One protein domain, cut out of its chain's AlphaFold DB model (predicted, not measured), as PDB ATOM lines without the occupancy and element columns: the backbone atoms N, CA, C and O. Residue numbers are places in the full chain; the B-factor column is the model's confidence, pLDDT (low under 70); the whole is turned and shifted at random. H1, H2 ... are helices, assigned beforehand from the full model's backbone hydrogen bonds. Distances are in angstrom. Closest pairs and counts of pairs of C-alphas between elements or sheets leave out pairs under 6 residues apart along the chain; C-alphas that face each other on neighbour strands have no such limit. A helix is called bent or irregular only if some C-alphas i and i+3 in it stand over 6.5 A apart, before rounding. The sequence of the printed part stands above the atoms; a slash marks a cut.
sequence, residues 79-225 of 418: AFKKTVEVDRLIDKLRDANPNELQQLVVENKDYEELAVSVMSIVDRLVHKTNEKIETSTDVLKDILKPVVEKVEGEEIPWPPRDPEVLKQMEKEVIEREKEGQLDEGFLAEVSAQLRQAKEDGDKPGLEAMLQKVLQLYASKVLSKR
ATOM      1  N   ALA A  79      39.140 -40.573  26.079       65.62
ATOM      2  CA  ALA A  79      38.244 -41.707  26.285       65.62
ATOM      3  C   ALA A  79      38.209 -42.137  27.759       65.62
ATOM      4  O   ALA A  79      37.128 -42.325  28.304       65.62
ATOM      5  N   PHE A  80      39.361 -42.214  28.435       70.88
ATOM      6  CA  PHE A  80      39.414 -42.511  29.867       70.88
ATOM      7  C   PHE A  80      38.722 -41.430  30.709       70.88
ATOM      8  O   PHE A  80      37.937 -41.762  31.593       70.88
ATOM      9  N   LYS A  81      38.935 -40.141  30.405       75.94
ATOM     10  CA  LYS A  81      38.224 -39.025  31.055       75.94
ATOM     11  C   LYS A  81      36.714 -39.121  30.851       75.94
ATOM     12  O   LYS A  81      35.976 -38.910  31.804       75.94
ATOM     13  N   LYS A  82      36.254 -39.490  29.651       74.62
ATOM     14  CA  LYS A  82      34.831 -39.730  29.365       74.62
ATOM     15  C   LYS A  82      34.282 -40.895  30.189       74.62
ATOM     16  O   LYS A  82      33.217 -40.751  30.772       74.62
ATOM     17  N   THR A  83      35.012 -42.005  30.313       72.19
ATOM     18  CA  THR A  83      34.590 -43.149  31.141       72.19
ATOM     19  C   THR A  83      34.537 -42.796  32.631       72.19
ATOM     20  O   THR A  83      33.577 -43.149  33.305       72.19
ATOM     21  N   VAL A  84      35.518 -42.043  33.137       80.00
ATOM     22  CA  VAL A  84      35.523 -41.556  34.527       80.00
ATOM     23  C   VAL A  84      34.378 -40.574  34.778       80.00
ATOM     24  O   VAL A  84      33.755 -40.618  35.835       80.00
ATOM     25  N   GLU A  85      34.061 -39.704  33.817       74.44
ATOM     26  CA  GLU A  85      32.929 -38.785  33.951       74.44
ATOM     27  C   GLU A  85      31.587 -39.538  33.901       74.44
ATOM     28  O   GLU A  85      30.670 -39.178  34.631       74.44
ATOM     29  N   VAL A  86      31.482 -40.631  33.132       72.81
ATOM     30  CA  VAL A  86      30.323 -41.544  33.162       72.81
ATOM     31  C   VAL A  86      30.178 -42.215  34.530       72.81
ATOM     32  O   VAL A  86      29.089 -42.169  35.099       72.81
ATOM     33  N   ASP A  87      31.249 -42.769  35.105       70.88
ATOM     34  CA  ASP A  87      31.203 -43.365  36.452       70.88
ATOM     35  C   ASP A  87      30.841 -42.321  37.522       70.88
ATOM     36  O   ASP A  87      30.022 -42.574  38.404       70.88
ATOM     37  N   ARG A  88      31.351 -41.090  37.389       80.44
ATOM     38  CA  ARG A  88      30.985 -39.960  38.254       80.44
ATOM     39  C   ARG A  88      29.513 -39.565  38.116       80.44
ATOM     40  O   ARG A  88      28.899 -39.148  39.099       80.44
ATOM     41  N   LEU A  89      28.940 -39.656  36.916       70.75
ATOM     42  CA  LEU A  89      27.512 -39.434  36.686       70.75
ATOM     43  C   LEU A  89      26.672 -40.556  37.304       70.75
ATOM     44  O   LEU A  89      25.643 -40.263  37.905       70.75
ATOM     45  N   ILE A  90      27.127 -41.809  37.229       76.06
ATOM     46  CA  ILE A  90      26.475 -42.952  37.883       76.06
ATOM     47  C   ILE A  90      26.474 -42.771  39.407       76.06
ATOM     48  O   ILE A  90      25.437 -42.960  40.040       76.06
ATOM     49  N   ASP A  91      27.593 -42.340  39.990       76.44
ATOM     50  CA  ASP A  91      27.683 -42.039  41.423       76.44
ATOM     51  C   ASP A  91      26.773 -40.863  41.821       76.44
ATOM     52  O   ASP A  91      26.028 -40.968  42.794       76.44
ATOM     53  N   LYS A  92      26.735 -39.777  41.031       69.31
ATOM     54  CA  LYS A  92      25.801 -38.654  41.255       69.31
ATOM     55  C   LYS A  92      24.336 -39.079  41.156       69.31
ATOM     56  O   LYS A  92      23.531 -38.629  41.958       69.31
ATOM     57  N   LEU A  93      23.980 -39.935  40.197       64.81
ATOM     58  CA  LEU A  93      22.617 -40.456  40.046       64.81
ATOM     59  C   LEU A  93      22.226 -41.396  41.192       64.81
ATOM     60  O   LEU A  93      21.051 -41.465  41.545       64.81
ATOM     61  N   ARG A  94      23.198 -42.107  41.775       70.56
ATOM     62  CA  ARG A  94      22.987 -42.988  42.928       70.56
ATOM     63  C   ARG A  94      22.753 -42.209  44.228       70.56
ATOM     64  O   ARG A  94      21.972 -42.672  45.055       70.56
ATOM     65  N   ASP A  95      23.386 -41.046  44.379       68.69
ATOM     66  CA  ASP A  95      23.354 -40.246  45.614       68.69
ATOM     67  C   ASP A  95      22.397 -39.028  45.547       68.69
ATOM     68  O   ASP A  95      22.183 -38.357  46.559       68.69
ATOM     69  N   ALA A  96      21.801 -38.732  44.383       61.91
ATOM     70  CA  ALA A  96      20.932 -37.568  44.184       61.91
ATOM     71  C   ALA A  96      19.590 -37.670  44.933       61.91
ATOM     72  O   ALA A  96      18.869 -38.668  44.864       61.91
ATOM     73  N   ASN A  97      19.197 -36.571  45.582       70.94
ATOM     74  CA  ASN A  97      17.864 -36.405  46.170       70.94
ATOM     75  C   ASN A  97      16.830 -36.108  45.045       70.94
ATOM     76  O   ASN A  97      17.211 -35.572  44.001       70.94
ATOM     77  N   PRO A  98      15.514 -36.368  45.210       64.25
ATOM     78  CA  PRO A  98      14.518 -36.269  44.130       64.25
ATOM     79  C   PRO A  98      14.477 -34.927  43.374       64.25
ATOM     80  O   PRO A  98      14.163 -34.904  42.185       64.25
ATOM     81  N   ASN A  99      14.831 -33.818  44.034       63.34
ATOM     82  CA  ASN A  99      14.883 -32.487  43.417       63.34
ATOM     83  C   ASN A  99      16.132 -32.273  42.533       63.34
ATOM     84  O   ASN A  99      16.060 -31.547  41.546       63.34
ATOM     85  N   GLU A 100      17.261 -32.916  42.839       62.72
ATOM     86  CA  GLU A 100      18.495 -32.855  42.032       62.72
ATOM     87  C   GLU A 100      18.413 -33.800  40.823       62.72
ATOM     88  O   GLU A 100      18.887 -33.474  39.736       62.72
ATOM     89  N   LEU A 101      17.706 -34.927  40.977       61.19
ATOM     90  CA  LEU A 101      17.302 -35.810  39.878       61.19
ATOM     91  C   LEU A 101      16.429 -35.076  38.851       61.19
ATOM     92  O   LEU A 101      16.637 -35.229  37.651       61.19
ATOM     93  N   GLN A 102      15.494 -34.232  39.300       59.84
ATOM     94  CA  GLN A 102      14.712 -33.379  38.398       59.84
ATOM     95  C   GLN A 102      15.590 -32.390  37.620       59.84
ATOM     96  O   GLN A 102      15.328 -32.159  36.445       59.84
ATOM     97  N   GLN A 103      16.649 -31.846  38.227       64.44
ATOM     98  CA  GLN A 103      17.570 -30.923  37.556       64.44
ATOM     99  C   GLN A 103      18.481 -31.630  36.530       64.44
ATOM    100  O   GLN A 103      18.650 -31.122  35.425       64.44
ATOM    101  N   LEU A 104      18.970 -32.842  36.826       61.78
ATOM    102  CA  LEU A 104      19.715 -33.689  35.873       61.78
ATOM    103  C   LEU A 104      18.845 -34.199  34.710       61.78
ATOM    104  O   LEU A 104      19.316 -34.338  33.582       61.78
ATOM    105  N   VAL A 105      17.563 -34.475  34.960       60.56
ATOM    106  CA  VAL A 105      16.591 -34.800  33.902       60.56
ATOM    107  C   VAL A 105      16.305 -33.574  33.032       60.56
ATOM    108  O   VAL A 105      16.110 -33.719  31.830       60.56
ATOM    109  N   VAL A 106      16.331 -32.365  33.604       62.28
ATOM    110  CA  VAL A 106      16.223 -31.109  32.849       62.28
ATOM    111  C   VAL A 106      17.449 -30.867  31.961       62.28
ATOM    112  O   VAL A 106      17.252 -30.501  30.814       62.28
ATOM    113  N   GLU A 107      18.679 -31.138  32.410       58.00
ATOM    114  CA  GLU A 107      19.882 -31.046  31.553       58.00
ATOM    115  C   GLU A 107      19.917 -32.112  30.435       58.00
ATOM    116  O   GLU A 107      20.474 -31.878  29.368       58.00
ATOM    117  N   ASN A 108      19.259 -33.267  30.615       59.16
ATOM    118  CA  ASN A 108      19.064 -34.243  29.532       59.16
ATOM    119  C   ASN A 108      17.978 -33.839  28.516       59.16
ATOM    120  O   ASN A 108      17.921 -34.439  27.440       59.16
ATOM    121  N   LYS A 109      17.149 -32.821  28.802       62.56
ATOM    122  CA  LYS A 109      16.202 -32.282  27.808       62.56
ATOM    123  C   LYS A 109      16.924 -31.715  26.598       62.56
ATOM    124  O   LYS A 109      16.418 -31.850  25.492       62.56
ATOM    125  N   ASP A 110      18.127 -31.177  26.781       71.19
ATOM    126  CA  ASP A 110      18.931 -30.649  25.678       71.19
ATOM    127  C   ASP A 110      19.296 -31.756  24.671       71.19
ATOM    128  O   ASP A 110      19.331 -31.524  23.462       71.19
ATOM    129  N   TYR A 111      19.501 -32.995  25.141       71.50
ATOM    130  CA  TYR A 111      19.721 -34.152  24.268       71.50
ATOM    131  C   TYR A 111      18.432 -34.661  23.614       71.50
ATOM    132  O   TYR A 111      18.480 -35.124  22.475       71.50
ATOM    133  N   GLU A 112      17.288 -34.567  24.293       80.94
ATOM    134  CA  GLU A 112      15.978 -34.905  23.724       80.94
ATOM    135  C   GLU A 112      15.575 -33.911  22.623       80.94
ATOM    136  O   GLU A 112      15.223 -34.322  21.519       80.94
ATOM    137  N   GLU A 113      15.721 -32.605  22.867       81.19
ATOM    138  CA  GLU A 113      15.485 -31.548  21.878       81.19
ATOM    139  C   GLU A 113      16.440 -31.672  20.686       81.19
ATOM    140  O   GLU A 113      16.019 -31.563  19.527       81.19
ATOM    141  N   LEU A 114      17.718 -31.977  20.946       81.06
ATOM    142  CA  LEU A 114      18.683 -32.277  19.892       81.06
ATOM    143  C   LEU A 114      18.266 -33.512  19.085       81.06
ATOM    144  O   LEU A 114      18.311 -33.467  17.857       81.06
ATOM    145  N   ALA A 115      17.845 -34.598  19.736       79.56
ATOM    146  CA  ALA A 115      17.409 -35.817  19.059       79.56
ATOM    147  C   ALA A 115      16.165 -35.575  18.192       79.56
ATOM    148  O   ALA A 115      16.125 -36.035  17.052       79.56
ATOM    149  N   VAL A 116      15.189 -34.804  18.681       86.31
ATOM    150  CA  VAL A 116      14.003 -34.394  17.909       86.31
ATOM    151  C   VAL A 116      14.404 -33.536  16.708       86.31
ATOM    152  O   VAL A 116      13.925 -33.768  15.597       86.31
ATOM    153  N   SER A 117      15.325 -32.585  16.891       87.56
ATOM    154  CA  SER A 117      15.854 -31.757  15.803       87.56
ATOM    155  C   SER A 117      16.568 -32.605  14.742       87.56
ATOM    156  O   SER A 117      16.244 -32.509  13.556       87.56
ATOM    157  N   VAL A 118      17.463 -33.509  15.155       90.31
ATOM    158  CA  VAL A 118      18.163 -34.443  14.256       90.31
ATOM    159  C   VAL A 118      17.172 -35.342  13.522       90.31
ATOM    160  O   VAL A 118      17.282 -35.469  12.305       90.31
ATOM    161  N   MET A 119      16.180 -35.911  14.212       89.50
ATOM    162  CA  MET A 119      15.142 -36.724  13.575       89.50
ATOM    163  C   MET A 119      14.340 -35.922  12.553       89.50
ATOM    164  O   MET A 119      14.169 -36.387  11.435       89.50
ATOM    165  N   SER A 120      13.958 -34.678  12.858       88.69
ATOM    166  CA  SER A 120      13.247 -33.827  11.894       88.69
ATOM    167  C   SER A 120      14.072 -33.539  10.628       88.69
ATOM    168  O   SER A 120      13.535 -33.468   9.519       88.69
ATOM    169  N   ILE A 121      15.397 -33.411  10.771       90.25
ATOM    170  CA  ILE A 121      16.323 -33.251   9.644       90.25
ATOM    171  C   ILE A 121      16.414 -34.557   8.847       90.25
ATOM    172  O   ILE A 121      16.380 -34.513   7.615       90.25
ATOM    173  N   VAL A 122      16.511 -35.702   9.529       93.56
ATOM    174  CA  VAL A 122      16.536 -37.031   8.903       93.56
ATOM    175  C   VAL A 122      15.241 -37.290   8.138       93.56
ATOM    176  O   VAL A 122      15.315 -37.640   6.965       93.56
ATOM    177  N   ASP A 123      14.074 -37.040   8.730       87.06
ATOM    178  CA  ASP A 123      12.775 -37.209   8.073       87.06
ATOM    179  C   ASP A 123      12.693 -36.360   6.807       87.06
ATOM    180  O   ASP A 123      12.350 -36.849   5.728       87.06
ATOM    181  N   ARG A 124      13.103 -35.089   6.891       85.38
ATOM    182  CA  ARG A 124      13.135 -34.198   5.727       85.38
ATOM    183  C   ARG A 124      14.100 -34.688   4.644       85.38
ATOM    184  O   ARG A 124      13.814 -34.527   3.456       85.38
ATOM    185  N   LEU A 125      15.236 -35.271   5.026       85.31
ATOM    186  CA  LEU A 125      16.194 -35.869   4.096       85.31
ATOM    187  C   LEU A 125      15.609 -37.116   3.419       85.31
ATOM    188  O   LEU A 125      15.727 -37.251   2.200       85.31
ATOM    189  N   VAL A 126      14.969 -38.002   4.186       87.56
ATOM    190  CA  VAL A 126      14.318 -39.221   3.689       87.56
ATOM    191  C   VAL A 126      13.209 -38.856   2.710       87.56
ATOM    192  O   VAL A 126      13.218 -39.352   1.586       87.56
ATOM    193  N   HIS A 127      12.327 -37.920   3.070       84.69
ATOM    194  CA  HIS A 127      11.273 -37.435   2.179       84.69
ATOM    195  C   HIS A 127      11.838 -36.870   0.874       84.69
ATOM    196  O   HIS A 127      11.450 -37.319  -0.200       84.69
ATOM    197  N   LYS A 128      12.830 -35.971   0.946       83.19
ATOM    198  CA  LYS A 128      13.461 -35.395  -0.253       83.19
ATOM    199  C   LYS A 128      14.165 -36.446  -1.120       83.19
ATOM    200  O   LYS A 128      14.270 -36.282  -2.334       83.19
ATOM    201  N   THR A 129      14.693 -37.503  -0.508       78.75
ATOM    202  CA  THR A 129      15.339 -38.604  -1.232       78.75
ATOM    203  C   THR A 129      14.301 -39.469  -1.937       78.75
ATOM    204  O   THR A 129      14.467 -39.751  -3.121       78.75
ATOM    205  N   ASN A 130      13.207 -39.815  -1.255       77.25
ATOM    206  CA  ASN A 130      12.099 -40.560  -1.847       77.25
ATOM    207  C   ASN A 130      11.474 -39.793  -3.017       77.25
ATOM    208  O   ASN A 130      11.341 -40.357  -4.096       77.25
ATOM    209  N   GLU A 131      11.220 -38.490  -2.858       79.56
ATOM    210  CA  GLU A 131      10.720 -37.633  -3.942       79.56
ATOM    211  C   GLU A 131      11.648 -37.657  -5.168       79.56
ATOM    212  O   GLU A 131      11.182 -37.726  -6.304       79.56
ATOM    213  N   LYS A 132      12.975 -37.638  -4.969       80.12
ATOM    214  CA  LYS A 132      13.944 -37.731  -6.074       80.12
ATOM    215  C   LYS A 132      13.937 -39.091  -6.768       80.12
ATOM    216  O   LYS A 132      14.074 -39.134  -7.992       80.12
ATOM    217  N   ILE A 133      13.807 -40.179  -6.009       78.56
ATOM    218  CA  ILE A 133      13.717 -41.539  -6.557       78.56
ATOM    219  C   ILE A 133      12.431 -41.679  -7.373       78.56
ATOM    220  O   ILE A 133      12.482 -42.139  -8.513       78.56
ATOM    221  N   GLU A 134      11.298 -41.233  -6.828       76.75
ATOM    222  CA  GLU A 134      10.004 -41.241  -7.515       76.75
ATOM    223  C   GLU A 134      10.063 -40.401  -8.794       76.75
ATOM    224  O   GLU A 134       9.753 -40.910  -9.870       76.75
ATOM    225  N   THR A 135      10.611 -39.183  -8.720       87.81
ATOM    226  CA  THR A 135      10.800 -38.310  -9.892       87.81
ATOM    227  C   THR A 135      11.676 -38.974 -10.960       87.81
ATOM    228  O   THR A 135      11.328 -38.974 -12.137       87.81
ATOM    229  N   SER A 136      12.803 -39.583 -10.570       87.94
ATOM    230  CA  SER A 136      13.707 -40.273 -11.508       87.94
ATOM    231  C   SER A 136      13.042 -41.491 -12.148       87.94
ATOM    232  O   SER A 136      13.223 -41.762 -13.336       87.94
ATOM    233  N   THR A 137      12.245 -42.215 -11.363       86.88
ATOM    234  CA  THR A 137      11.491 -43.386 -11.811       86.88
ATOM    235  C   THR A 137      10.401 -42.993 -12.800       86.88
ATOM    236  O   THR A 137      10.219 -43.674 -13.806       86.88
ATOM    237  N   ASP A 138       9.695 -41.893 -12.559       88.25
ATOM    238  CA  ASP A 138       8.665 -41.408 -13.474       88.25
ATOM    239  C   ASP A 138       9.278 -40.894 -14.782       88.25
ATOM    240  O   ASP A 138       8.799 -41.248 -15.858       88.25
ATOM    241  N   VAL A 139      10.425 -40.205 -14.717       93.56
ATOM    242  CA  VAL A 139      11.199 -39.847 -15.920       93.56
ATOM    243  C   VAL A 139      11.611 -41.088 -16.713       93.56
ATOM    244  O   VAL A 139      11.490 -41.115 -17.938       93.56
ATOM    245  N   LEU A 140      12.061 -42.147 -16.034       92.38
ATOM    246  CA  LEU A 140      12.416 -43.407 -16.686       92.38
ATOM    247  C   LEU A 140      11.200 -44.075 -17.346       92.38
ATOM    248  O   LEU A 140      11.308 -44.542 -18.481       92.38
ATOM    249  N   LYS A 141      10.051 -44.118 -16.658       89.25
ATOM    250  CA  LYS A 141       8.803 -44.666 -17.211       89.25
ATOM    251  C   LYS A 141       8.393 -43.924 -18.473       89.25
ATOM    252  O   LYS A 141       8.050 -44.578 -19.450       89.25
ATOM    253  N   ASP A 142       8.478 -42.598 -18.482       90.69
ATOM    254  CA  ASP A 142       8.129 -41.805 -19.659       90.69
ATOM    255  C   ASP A 142       9.053 -42.087 -20.850       90.69
ATOM    256  O   ASP A 142       8.579 -42.233 -21.975       90.69
ATOM    257  N   ILE A 143      10.360 -42.250 -20.613       92.81
ATOM    258  CA  ILE A 143      11.315 -42.643 -21.663       92.81
ATOM    259  C   ILE A 143      10.991 -44.036 -22.215       92.81
ATOM    260  O   ILE A 143      11.161 -44.280 -23.410       92.81
ATOM    261  N   LEU A 144      10.538 -44.960 -21.366       90.19
ATOM    262  CA  LEU A 144      10.195 -46.333 -21.753       90.19
ATOM    263  C   LEU A 144       8.763 -46.482 -22.285       90.19
ATOM    264  O   LEU A 144       8.454 -47.488 -22.923       90.19
ATOM    265  N   LYS A 145       7.903 -45.484 -22.081       90.12
ATOM    266  CA  LYS A 145       6.493 -45.484 -22.479       90.12
ATOM    267  C   LYS A 145       6.269 -45.864 -23.951       90.12
ATOM    268  O   LYS A 145       5.443 -46.745 -24.185       90.12
ATOM    269  N   PRO A 146       7.047 -45.356 -24.934       86.62
ATOM    270  CA  PRO A 146       6.935 -45.778 -26.334       86.62
ATOM    271  C   PRO A 146       7.093 -47.287 -26.571       86.62
ATOM    272  O   PRO A 146       6.523 -47.830 -27.515       86.62
ATOM    273  N   VAL A 147       7.890 -47.967 -25.741       81.62
ATOM    274  CA  VAL A 147       8.123 -49.417 -25.831       81.62
ATOM    275  C   VAL A 147       6.919 -50.187 -25.291       81.62
ATOM    276  O   VAL A 147       6.557 -51.222 -25.842       81.62
ATOM    277  N   VAL A 148       6.307 -49.677 -24.220       76.81
ATOM    278  CA  VAL A 148       5.199 -50.330 -23.511       76.81
ATOM    279  C   VAL A 148       3.868 -50.122 -24.240       76.81
ATOM    280  O   VAL A 148       3.087 -51.059 -24.352       76.81
ATOM    281  N   GLU A 149       3.612 -48.927 -24.778       71.06
ATOM    282  CA  GLU A 149       2.317 -48.578 -25.388       71.06
ATOM    283  C   GLU A 149       2.113 -49.139 -26.798       71.06
ATOM    284  O   GLU A 149       0.979 -49.375 -27.200       71.06
ATOM    285  N   LYS A 150       3.182 -49.394 -27.564       62.03
ATOM    286  CA  LYS A 150       3.042 -49.998 -28.902       62.03
ATOM    287  C   LYS A 150       2.529 -51.439 -28.880       62.03
ATOM    288  O   LYS A 150       2.143 -51.953 -29.928       62.03
ATOM    289  N   VAL A 151       2.561 -52.089 -27.723       59.81
ATOM    290  CA  VAL A 151       2.264 -53.510 -27.561       59.81
ATOM    291  C   VAL A 151       0.952 -53.649 -26.784       59.81
ATOM    292  O   VAL A 151       0.922 -54.109 -25.646       59.81
ATOM    293  N   GLU A 152      -0.159 -53.210 -27.380       52.44
ATOM    294  CA  GLU A 152      -1.496 -53.468 -26.831       52.44
ATOM    295  C   GLU A 152      -1.815 -54.977 -26.927       52.44
ATOM    296  O   GLU A 152      -2.402 -55.446 -27.898       52.44
ATOM    297  N   GLY A 153      -1.413 -55.756 -25.915       53.19
ATOM    298  CA  GLY A 153      -1.850 -57.147 -25.712       53.19
ATOM    299  C   GLY A 153      -0.883 -58.270 -26.118       53.19
ATOM    300  O   GLY A 153      -1.242 -59.435 -25.953       53.19
ATOM    301  N   GLU A 154       0.330 -57.963 -26.589       58.16
ATOM    302  CA  GLU A 154       1.372 -58.956 -26.930       58.16
ATOM    303  C   GLU A 154       2.598 -58.891 -25.990       58.16
ATOM    304  O   GLU A 154       2.738 -57.996 -25.157       58.16
ATOM    305  N   GLU A 155       3.489 -59.881 -26.086       63.56
ATOM    306  CA  GLU A 155       4.740 -59.924 -25.325       63.56
ATOM    307  C   GLU A 155       5.706 -58.853 -25.868       63.56
ATOM    308  O   GLU A 155       6.001 -58.821 -27.064       63.56
ATOM    309  N   ILE A 156       6.183 -57.944 -25.010       66.88
ATOM    310  CA  ILE A 156       7.059 -56.839 -25.428       66.88
ATOM    311  C   ILE A 156       8.352 -57.427 -26.018       66.88
ATOM    312  O   ILE A 156       9.057 -58.129 -25.306       66.88
ATOM    313  N   PRO A 157       8.741 -57.152 -27.272       70.38
ATOM    314  CA  PRO A 157       9.996 -57.668 -27.804       70.38
ATOM    315  C   PRO A 157      11.195 -56.945 -27.163       70.38
ATOM    316  O   PRO A 157      11.370 -55.737 -27.338       70.38
ATOM    317  N   TRP A 158      12.057 -57.686 -26.454       73.31
ATOM    318  CA  TRP A 158      13.313 -57.168 -25.894       73.31
ATOM    319  C   TRP A 158      14.555 -57.805 -26.551       73.31
ATOM    320  O   TRP A 158      14.592 -59.015 -26.788       73.31
ATOM    321  N   PRO A 159      15.621 -57.027 -26.831       75.62
ATOM    322  CA  PRO A 159      15.722 -55.569 -26.694       75.62
ATOM    323  C   PRO A 159      14.810 -54.813 -27.685       75.62
ATOM    324  O   PRO A 159      14.490 -55.369 -28.739       75.62
ATOM    325  N   PRO A 160      14.451 -53.544 -27.403       77.94
ATOM    326  CA  PRO A 160      13.724 -52.702 -28.352       77.94
ATOM    327  C   PRO A 160      14.528 -52.515 -29.645       77.94
ATOM    328  O   PRO A 160      15.650 -52.001 -29.620       77.94
ATOM    329  N   ARG A 161      13.961 -52.951 -30.775       79.94
ATOM    330  CA  ARG A 161      14.594 -52.893 -32.111       79.94
ATOM    331  C   ARG A 161      13.788 -52.116 -33.146       79.94
ATOM    332  O   ARG A 161      14.312 -51.837 -34.219       79.94
ATOM    333  N   ASP A 162      12.532 -51.796 -32.848       83.50
ATOM    334  CA  ASP A 162      11.687 -51.029 -33.759       83.50
ATOM    335  C   ASP A 162      12.259 -49.605 -33.915       83.50
ATOM    336  O   ASP A 162      12.348 -48.873 -32.922       83.50
ATOM    337  N   PRO A 163      12.645 -49.190 -35.138       85.69
ATOM    338  CA  PRO A 163      13.248 -47.883 -35.375       85.69
ATOM    339  C   PRO A 163      12.333 -46.721 -34.976       85.69
ATOM    340  O   PRO A 163      12.834 -45.692 -34.527       85.69
ATOM    341  N   GLU A 164      11.011 -46.870 -35.085       87.81
ATOM    342  CA  GLU A 164      10.076 -45.810 -34.700       87.81
ATOM    343  C   GLU A 164       9.959 -45.677 -33.178       87.81
ATOM    344  O   GLU A 164       9.890 -44.561 -32.668       87.81
ATOM    345  N   VAL A 165      10.012 -46.791 -32.436       87.62
ATOM    346  CA  VAL A 165      10.080 -46.754 -30.961       87.62
ATOM    347  C   VAL A 165      11.381 -46.099 -30.517       87.62
ATOM    348  O   VAL A 165      11.365 -45.190 -29.693       87.62
ATOM    349  N   LEU A 166      12.510 -46.508 -31.101       89.44
ATOM    350  CA  LEU A 166      13.820 -45.959 -30.748       89.44
ATOM    351  C   LEU A 166      13.915 -44.461 -31.031       89.44
ATOM    352  O   LEU A 166      14.479 -43.728 -30.226       89.44
ATOM    353  N   LYS A 167      13.318 -43.990 -32.127       91.00
ATOM    354  CA  LYS A 167      13.256 -42.563 -32.457       91.00
ATOM    355  C   LYS A 167      12.400 -41.770 -31.467       91.00
ATOM    356  O   LYS A 167      12.742 -40.634 -31.143       91.00
ATOM    357  N   GLN A 168      11.304 -42.352 -30.974       91.69
ATOM    358  CA  GLN A 168      10.488 -41.743 -29.919       91.69
ATOM    359  C   GLN A 168      11.244 -41.696 -28.586       91.69
ATOM    360  O   GLN A 168      11.318 -40.631 -27.981       91.69
ATOM    361  N   MET A 169      11.886 -42.798 -28.185       93.44
ATOM    362  CA  MET A 169      12.741 -42.832 -26.993       93.44
ATOM    363  C   MET A 169      13.886 -41.816 -27.087       93.44
ATOM    364  O   MET A 169      14.169 -41.109 -26.128       93.44
ATOM    365  N   GLU A 170      14.544 -41.715 -28.247       92.69
ATOM    366  CA  GLU A 170      15.614 -40.742 -28.473       92.69
ATOM    367  C   GLU A 170      15.093 -39.308 -28.335       92.69
ATOM    368  O   GLU A 170      15.740 -38.478 -27.696       92.69
ATOM    369  N   LYS A 171      13.915 -39.011 -28.897       93.56
ATOM    370  CA  LYS A 171      13.275 -37.701 -28.745       93.56
ATOM    371  C   LYS A 171      13.019 -37.381 -27.272       93.56
ATOM    372  O   LYS A 171      13.365 -36.279 -26.849       93.56
ATOM    373  N   GLU A 172      12.494 -38.338 -26.510       94.88
ATOM    374  CA  GLU A 172      12.230 -38.170 -25.080       94.88
ATOM    375  C   GLU A 172      13.528 -37.905 -24.310       94.88
ATOM    376  O   GLU A 172      13.646 -36.906 -23.609       94.88
ATOM    377  N   VAL A 173      14.567 -38.720 -24.528       95.38
ATOM    378  CA  VAL A 173      15.892 -38.514 -23.919       95.38
ATOM    379  C   VAL A 173      16.436 -37.116 -24.234       95.38
ATOM    380  O   VAL A 173      16.987 -36.461 -23.354       95.38
ATOM    381  N   ILE A 174      16.276 -36.622 -25.466       93.12
ATOM    382  CA  ILE A 174      16.720 -35.275 -25.857       93.12
ATOM    383  C   ILE A 174      15.956 -34.178 -25.111       93.12
ATOM    384  O   ILE A 174      16.551 -33.157 -24.766       93.12
ATOM    385  N   GLU A 175      14.650 -34.340 -24.931       94.75
ATOM    386  CA  GLU A 175      13.793 -33.372 -24.248       94.75
ATOM    387  C   GLU A 175      14.140 -33.299 -22.759       94.75
ATOM    388  O   GLU A 175      14.551 -32.242 -22.277       94.75
ATOM    389  N   ARG A 176      14.165 -34.450 -22.082       94.69
ATOM    390  CA  ARG A 176      14.519 -34.575 -20.658       94.69
ATOM    391  C   ARG A 176      15.924 -34.075 -20.345       94.69
ATOM    392  O   ARG A 176      16.167 -33.479 -19.298       94.69
ATOM    393  N   GLU A 177      16.865 -34.297 -21.259       92.56
ATOM    394  CA  GLU A 177      18.234 -33.807 -21.108       92.56
ATOM    395  C   GLU A 177      18.302 -32.277 -21.173       92.56
ATOM    396  O   GLU A 177      19.011 -31.667 -20.375       92.56
ATOM    397  N   LYS A 178      17.539 -31.641 -22.074       91.00
ATOM    398  CA  LYS A 178      17.468 -30.171 -22.163       91.00
ATOM    399  C   LYS A 178      16.819 -29.549 -20.933       91.00
ATOM    400  O   LYS A 178      17.208 -28.452 -20.544       91.00
ATOM    401  N   GLU A 179      15.850 -30.237 -20.344       92.12
ATOM    402  CA  GLU A 179      15.179 -29.820 -19.111       92.12
ATOM    403  C   GLU A 179      16.033 -30.054 -17.855       92.12
ATOM    404  O   GLU A 179      15.677 -29.593 -16.774       92.12
ATOM    405  N   GLY A 180      17.176 -30.739 -17.986       90.38
ATOM    406  CA  GLY A 180      18.067 -31.048 -16.867       90.38
ATOM    407  C   GLY A 180      17.551 -32.164 -15.956       90.38
ATOM    408  O   GLY A 180      18.034 -32.298 -14.836       90.38
ATOM    409  N   GLN A 181      16.589 -32.967 -16.420       92.31
ATOM    410  CA  GLN A 181      15.998 -34.069 -15.655       92.31
ATOM    411  C   GLN A 181      16.843 -35.351 -15.692       92.31
ATOM    412  O   GLN A 181      16.669 -36.229 -14.853       92.31
ATOM    413  N   LEU A 182      17.780 -35.466 -16.643       94.81
ATOM    414  CA  LEU A 182      18.745 -36.573 -16.713       94.81
ATOM    415  C   LEU A 182      20.000 -36.261 -15.886       94.81
ATOM    416  O   LEU A 182      21.119 -36.260 -16.404       94.81
ATOM    417  N   ASP A 183      19.791 -35.921 -14.616       92.25
ATOM    418  CA  ASP A 183      20.850 -35.549 -13.680       92.25
ATOM    419  C   ASP A 183      21.578 -36.776 -13.094       92.25
ATOM    420  O   ASP A 183      21.283 -37.932 -13.404       92.25
ATOM    421  N   GLU A 184      22.560 -36.535 -12.224       92.94
ATOM    422  CA  GLU A 184      23.292 -37.613 -11.545       92.94
ATOM    423  C   GLU A 184      22.386 -38.524 -10.704       92.94
ATOM    424  O   GLU A 184      22.690 -39.707 -10.566       92.94
ATOM    425  N   GLY A 185      21.272 -38.009 -10.169       90.31
ATOM    426  CA  GLY A 185      20.291 -38.807  -9.432       90.31
ATOM    427  C   GLY A 185      19.585 -39.806 -10.343       90.31
ATOM    428  O   GLY A 185      19.566 -41.000 -10.044       90.31
ATOM    429  N   PHE A 186      19.108 -39.341 -11.500       94.81
ATOM    430  CA  PHE A 186      18.519 -40.201 -12.522       94.81
ATOM    431  C   PHE A 186      19.504 -41.275 -13.005       94.81
ATOM    432  O   PHE A 186      19.176 -42.461 -13.049       94.81
ATOM    433  N   LEU A 187      20.741 -40.887 -13.337       95.69
ATOM    434  CA  LEU A 187      21.754 -41.833 -13.819       95.69
ATOM    435  C   LEU A 187      22.141 -42.863 -12.751       95.69
ATOM    436  O   LEU A 187      22.376 -44.027 -13.092       95.69
ATOM    437  N   ALA A 188      22.202 -42.455 -11.480       92.25
ATOM    438  CA  ALA A 188      22.443 -43.350 -10.354       92.25
ATOM    439  C   ALA A 188      21.323 -44.385 -10.213       92.25
ATOM    440  O   ALA A 188      21.615 -45.574 -10.083       92.25
ATOM    441  N   GLU A 189      20.068 -43.944 -10.301       91.94
ATOM    442  CA  GLU A 189      18.884 -44.797 -10.196       91.94
ATOM    443  C   GLU A 189      18.843 -45.839 -11.324       91.94
ATOM    444  O   GLU A 189      18.820 -47.042 -11.064       91.94
ATOM    445  N   VAL A 190      18.960 -45.408 -12.586       93.38
ATOM    446  CA  VAL A 190      18.977 -46.323 -13.746       93.38
ATOM    447  C   VAL A 190      20.143 -47.312 -13.654       93.38
ATOM    448  O   VAL A 190      19.986 -48.498 -13.951       93.38
ATOM    449  N   SER A 191      21.317 -46.854 -13.209       92.25
ATOM    450  CA  SER A 191      22.488 -47.719 -13.023       92.25
ATOM    451  C   SER A 191      22.284 -48.738 -11.897       92.25
ATOM    452  O   SER A 191      22.722 -49.885 -12.024       92.25
ATOM    453  N   ALA A 192      21.623 -48.344 -10.806       90.94
ATOM    454  CA  ALA A 192      21.297 -49.226  -9.691       90.94
ATOM    455  C   ALA A 192      20.290 -50.305 -10.113       90.94
ATOM    456  O   ALA A 192      20.558 -51.490  -9.900       90.94
ATOM    457  N   GLN A 193      19.208 -49.917 -10.795       89.94
ATOM    458  CA  GLN A 193      18.222 -50.854 -11.342       89.94
ATOM    459  C   GLN A 193      18.857 -51.813 -12.356       89.94
ATOM    460  O   GLN A 193      18.576 -53.010 -12.340       89.94
ATOM    461  N   LEU A 194      19.773 -51.319 -13.199       90.44
ATOM    462  CA  LEU A 194      20.478 -52.155 -14.168       90.44
ATOM    463  C   LEU A 194      21.371 -53.192 -13.479       90.44
ATOM    464  O   LEU A 194      21.434 -54.340 -13.919       90.44
ATOM    465  N   ARG A 195      22.066 -52.809 -12.401       90.56
ATOM    466  CA  ARG A 195      22.865 -53.751 -11.608       90.56
ATOM    467  C   ARG A 195      21.976 -54.813 -10.967       90.56
ATOM    468  O   ARG A 195      22.302 -55.991 -11.059       90.56
ATOM    469  N   GLN A 196      20.859 -54.407 -10.372       87.81
ATOM    470  CA  GLN A 196      19.927 -55.331  -9.733       87.81
ATOM    471  C   GLN A 196      19.317 -56.316 -10.740       87.81
ATOM    472  O   GLN A 196      19.324 -57.514 -10.493       87.81
ATOM    473  N   ALA A 197      18.887 -55.847 -11.915       85.81
ATOM    474  CA  ALA A 197      18.350 -56.716 -12.966       85.81
ATOM    475  C   ALA A 197      19.368 -57.774 -13.441       85.81
ATOM    476  O   ALA A 197      18.994 -58.913 -13.714       85.81
ATOM    477  N   LYS A 198      20.659 -57.412 -13.499       85.06
ATOM    478  CA  LYS A 198      21.752 -58.345 -13.822       85.06
ATOM    479  C   LYS A 198      22.008 -59.372 -12.722       85.06
ATOM    480  O   LYS A 198      22.336 -60.515 -13.030       85.06
ATOM    481  N   GLU A 199      21.926 -58.952 -11.462       87.38
ATOM    482  CA  GLU A 199      22.135 -59.822 -10.299       87.38
ATOM    483  C   GLU A 199      20.981 -60.810 -10.115       87.38
ATOM    484  O   GLU A 199      21.235 -61.990  -9.875       87.38
ATOM    485  N   ASP A 200      19.740 -60.348 -10.285       79.88
ATOM    486  CA  ASP A 200      18.545 -61.187 -10.177       79.88
ATOM    487  C   ASP A 200      18.492 -62.236 -11.311       79.88
ATOM    488  O   ASP A 200      18.014 -63.352 -11.109       79.88
ATOM    489  N   GLY A 201      19.013 -61.908 -12.505       74.00
ATOM    490  CA  GLY A 201      19.150 -62.823 -13.651       74.00
ATOM    491  C   GLY A 201      17.830 -63.304 -14.275       74.00
ATOM    492  O   GLY A 201      17.846 -64.017 -15.279       74.00
ATOM    493  N   ASP A 202      16.695 -62.906 -13.706       80.06
ATOM    494  CA  ASP A 202      15.333 -63.293 -14.076       80.06
ATOM    495  C   ASP A 202      14.621 -62.246 -14.956       80.06
ATOM    496  O   ASP A 202      13.553 -62.517 -15.503       80.06
ATOM    497  N   LYS A 203      15.222 -61.060 -15.142       82.31
ATOM    498  CA  LYS A 203      14.637 -59.918 -15.874       82.31
ATOM    499  C   LYS A 203      15.512 -59.448 -17.050       82.31
ATOM    500  O   LYS A 203      15.880 -58.269 -17.109       82.31
ATOM    501  N   PRO A 204      15.802 -60.309 -18.045       81.62
ATOM    502  CA  PRO A 204      16.622 -59.932 -19.201       81.62
ATOM    503  C   PRO A 204      15.993 -58.806 -20.037       81.62
ATOM    504  O   PRO A 204      16.707 -58.020 -20.661       81.62
ATOM    505  N   GLY A 205      14.659 -58.692 -20.033       84.50
ATOM    506  CA  GLY A 205      13.953 -57.604 -20.709       84.50
ATOM    507  C   GLY A 205      14.199 -56.241 -20.068       84.50
ATOM    508  O   GLY A 205      14.507 -55.281 -20.773       84.50
ATOM    509  N   LEU A 206      14.137 -56.157 -18.733       85.38
ATOM    510  CA  LEU A 206      14.422 -54.917 -18.008       85.38
ATOM    511  C   LEU A 206      15.883 -54.505 -18.181       85.38
ATOM    512  O   LEU A 206      16.155 -53.345 -18.479       85.38
ATOM    513  N   GLU A 207      16.814 -55.457 -18.077       86.75
ATOM    514  CA  GLU A 207      18.232 -55.201 -18.332       86.75
ATOM    515  C   GLU A 207      18.445 -54.568 -19.718       86.75
ATOM    516  O   GLU A 207      19.094 -53.528 -19.836       86.75
ATOM    517  N   ALA A 208      17.860 -55.168 -20.758       87.62
ATOM    518  CA  ALA A 208      17.966 -54.686 -22.129       87.62
ATOM    519  C   ALA A 208      17.372 -53.278 -22.314       87.62
ATOM    520  O   ALA A 208      17.956 -52.450 -23.017       87.62
ATOM    521  N   MET A 209      16.237 -52.989 -21.674       89.25
ATOM    522  CA  MET A 209      15.601 -51.668 -21.718       89.25
ATOM    523  C   MET A 209      16.463 -50.600 -21.036       89.25
ATOM    524  O   MET A 209      16.743 -49.563 -21.638       89.25
ATOM    525  N   LEU A 210      16.953 -50.871 -19.823       91.06
ATOM    526  CA  LEU A 210      17.810 -49.945 -19.075       91.06
ATOM    527  C   LEU A 210      19.136 -49.692 -19.805       91.06
ATOM    528  O   LEU A 210      19.585 -48.550 -19.904       91.06
ATOM    529  N   GLN A 211      19.738 -50.735 -20.392       92.00
ATOM    530  CA  GLN A 211      20.914 -50.582 -21.253       92.00
ATOM    531  C   GLN A 211      20.625 -49.657 -22.434       92.00
ATOM    532  O   GLN A 211      21.421 -48.757 -22.706       92.00
ATOM    533  N   LYS A 212      19.481 -49.829 -23.108       91.69
ATOM    534  CA  LYS A 212      19.107 -48.994 -24.254       91.69
ATOM    535  C   LYS A 212      18.941 -47.525 -23.859       91.69
ATOM    536  O   LYS A 212      19.442 -46.657 -24.569       91.69
ATOM    537  N   VAL A 213      18.333 -47.239 -22.705       94.25
ATOM    538  CA  VAL A 213      18.209 -45.870 -22.171       94.25
ATOM    539  C   VAL A 213      19.587 -45.234 -21.959       94.25
ATOM    540  O   VAL A 213      19.845 -44.138 -22.461       94.25
ATOM    541  N   LEU A 214      20.509 -45.936 -21.291       95.62
ATOM    542  CA  LEU A 214      21.860 -45.422 -21.042       95.62
ATOM    543  C   LEU A 214      22.676 -45.245 -22.331       95.62
ATOM    544  O   LEU A 214      23.454 -44.297 -22.443       95.62
ATOM    545  N   GLN A 215      22.493 -46.124 -23.319       94.31
ATOM    546  CA  GLN A 215      23.121 -46.000 -24.635       94.31
ATOM    547  C   GLN A 215      22.619 -44.770 -25.401       94.31
ATOM    548  O   GLN A 215      23.437 -44.041 -25.963       94.31
ATOM    549  N   LEU A 216      21.303 -44.524 -25.415       94.38
ATOM    550  CA  LEU A 216      20.711 -43.341 -26.052       94.38
ATOM    551  C   LEU A 216      21.211 -42.058 -25.385       94.38
ATOM    552  O   LEU A 216      21.661 -41.137 -26.070       94.38
ATOM    553  N   TYR A 217      21.223 -42.033 -24.049       96.38
ATOM    554  CA  TYR A 217      21.803 -40.936 -23.278       96.38
ATOM    555  C   TYR A 217      23.271 -40.689 -23.658       96.38
ATOM    556  O   TYR A 217      23.646 -39.570 -24.017       96.38
ATOM    557  N   ALA A 218      24.104 -41.735 -23.650       96.44
ATOM    558  CA  ALA A 218      25.529 -41.612 -23.935       96.44
ATOM    559  C   ALA A 218      25.802 -41.149 -25.370       96.44
ATOM    560  O   ALA A 218      26.568 -40.204 -25.576       96.44
ATOM    561  N   SER A 219      25.134 -41.768 -26.351       95.44
ATOM    562  CA  SER A 219      25.179 -41.362 -27.757       95.44
ATOM    563  C   SER A 219      24.852 -39.879 -27.895       95.44
ATOM    564  O   SER A 219      25.603 -39.124 -28.529       95.44
ATOM    565  N   LYS A 220      23.778 -39.427 -27.234       94.31
ATOM    566  CA  LYS A 220      23.322 -38.049 -27.350       94.31
ATOM    567  C   LYS A 220      24.288 -37.054 -26.726       94.31
ATOM    568  O   LYS A 220      24.643 -36.067 -27.376       94.31
ATOM    569  N   VAL A 221      24.725 -37.308 -25.494       94.75
ATOM    570  CA  VAL A 221      25.646 -36.430 -24.760       94.75
ATOM    571  C   VAL A 221      26.997 -36.346 -25.465       94.75
ATOM    572  O   VAL A 221      27.532 -35.248 -25.637       94.75
ATOM    573  N   LEU A 222      27.529 -37.473 -25.949       95.44
ATOM    574  CA  LEU A 222      28.772 -37.488 -26.718       95.44
ATOM    575  C   LEU A 222      28.609 -36.735 -28.044       95.44
ATOM    576  O   LEU A 222      29.504 -35.981 -28.420       95.44
ATOM    577  N   SER A 223      27.476 -36.871 -28.729       94.25
ATOM    578  CA  SER A 223      27.234 -36.236 -30.033       94.25
ATOM    579  C   SER A 223      27.084 -34.714 -29.989       94.25
ATOM    580  O   SER A 223      27.120 -34.073 -31.039       94.25
ATOM    581  N   LYS A 224      26.950 -34.101 -28.803       91.94
ATOM    582  CA  LYS A 224      26.858 -32.636 -28.657       91.94
ATOM    583  C   LYS A 224      28.083 -31.893 -29.172       91.94
ATOM    584  O   LYS A 224      27.984 -30.722 -29.531       91.94
ATOM    585  N   ARG A 225      29.248 -32.540 -29.150       90.38
ATOM    586  CA  ARG A 225      30.510 -31.920 -29.541       90.38
ATOM    587  C   ARG A 225      31.181 -32.756 -30.619       90.38
ATOM    588  O   ARG A 225      31.402 -33.951 -30.430       90.38
TER     589      ARG A 225
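AT A GLANCE: This is residues 79 to 225 of the 418 residues of an uncharacterized protein of Cannabis sativa (UniProt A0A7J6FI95). What is the main shape? One long helix, H3, makes a shaft, with H4, H5 and H6 packed round its later end as a helical head. At the other end H2 leads into the shaft and H1 makes a V with H2, residues 79 to 88 sticking out. What is it made of? The printed part has 147 residues with six named helices, H1 to H6 in chain order, and no named strand: all helix, extended, radius of gyration of the C-alphas 27.2 A, spans 82 by 34 by 32 A.

IN THESE COORDINATES: Where is the longest helix? H3, residues 109 to 149, runs 57.3 A from C-alpha 109 at (16.202, -32.282, 27.808). It is irregular, C-alphas 143 and 146 being 7.1 A apart, with a kink of 46 degrees near residue 143. Where are the others? H1 is residues 79 to 95, 24.4 A, and H2 98 to 107, 14.6 A. H4 is 163 to 178, 22.5 A; H5 184 to 200, 24.1 A; H6 204 to 223, 28.1 A, ending at (27.234, -36.236, -30.033).

HOW THE PARTS SIT: What touches H3? Its residues 139 to 147 alone touch H4, a helical hairpin, closest C-alphas Ile 143 and Met 169, 5.5 A; its residues 132 to 140 alone touch H5, about perpendicular at 74 degrees, closest C-alphas Ser 136 and Phe 186, 4.9 A. And H6? It forms a helical hairpin with H5, closest C-alphas Ala 197 and Glu 207, 5.6 A, and with residues 213 to 220 alone touches H4, a steep tilt of 58 degrees, closest C-alphas Glu 170 and Leu 216, 6.2 A. And H1? It is apart from H3, and close but not clearly touching H2, closest C-alphas Leu 93 and Leu 101, 7.1 A. Are the backbones helical? Every O i to N i+4 pair is within hydrogen-bond range in H1, H2, H4, H5 and H6, and 35 of 37 in H3.

THE WHOLE: How large is it? The farthest C-alphas, Asn 97 and Pro 163, are 82.5 A apart, and the printed part has no cut. Which link is long? H3 to H4, residues 150 to 162. Where is confidence low? Residues under pLDDT 70 include 98 to 109 and 150 to 156.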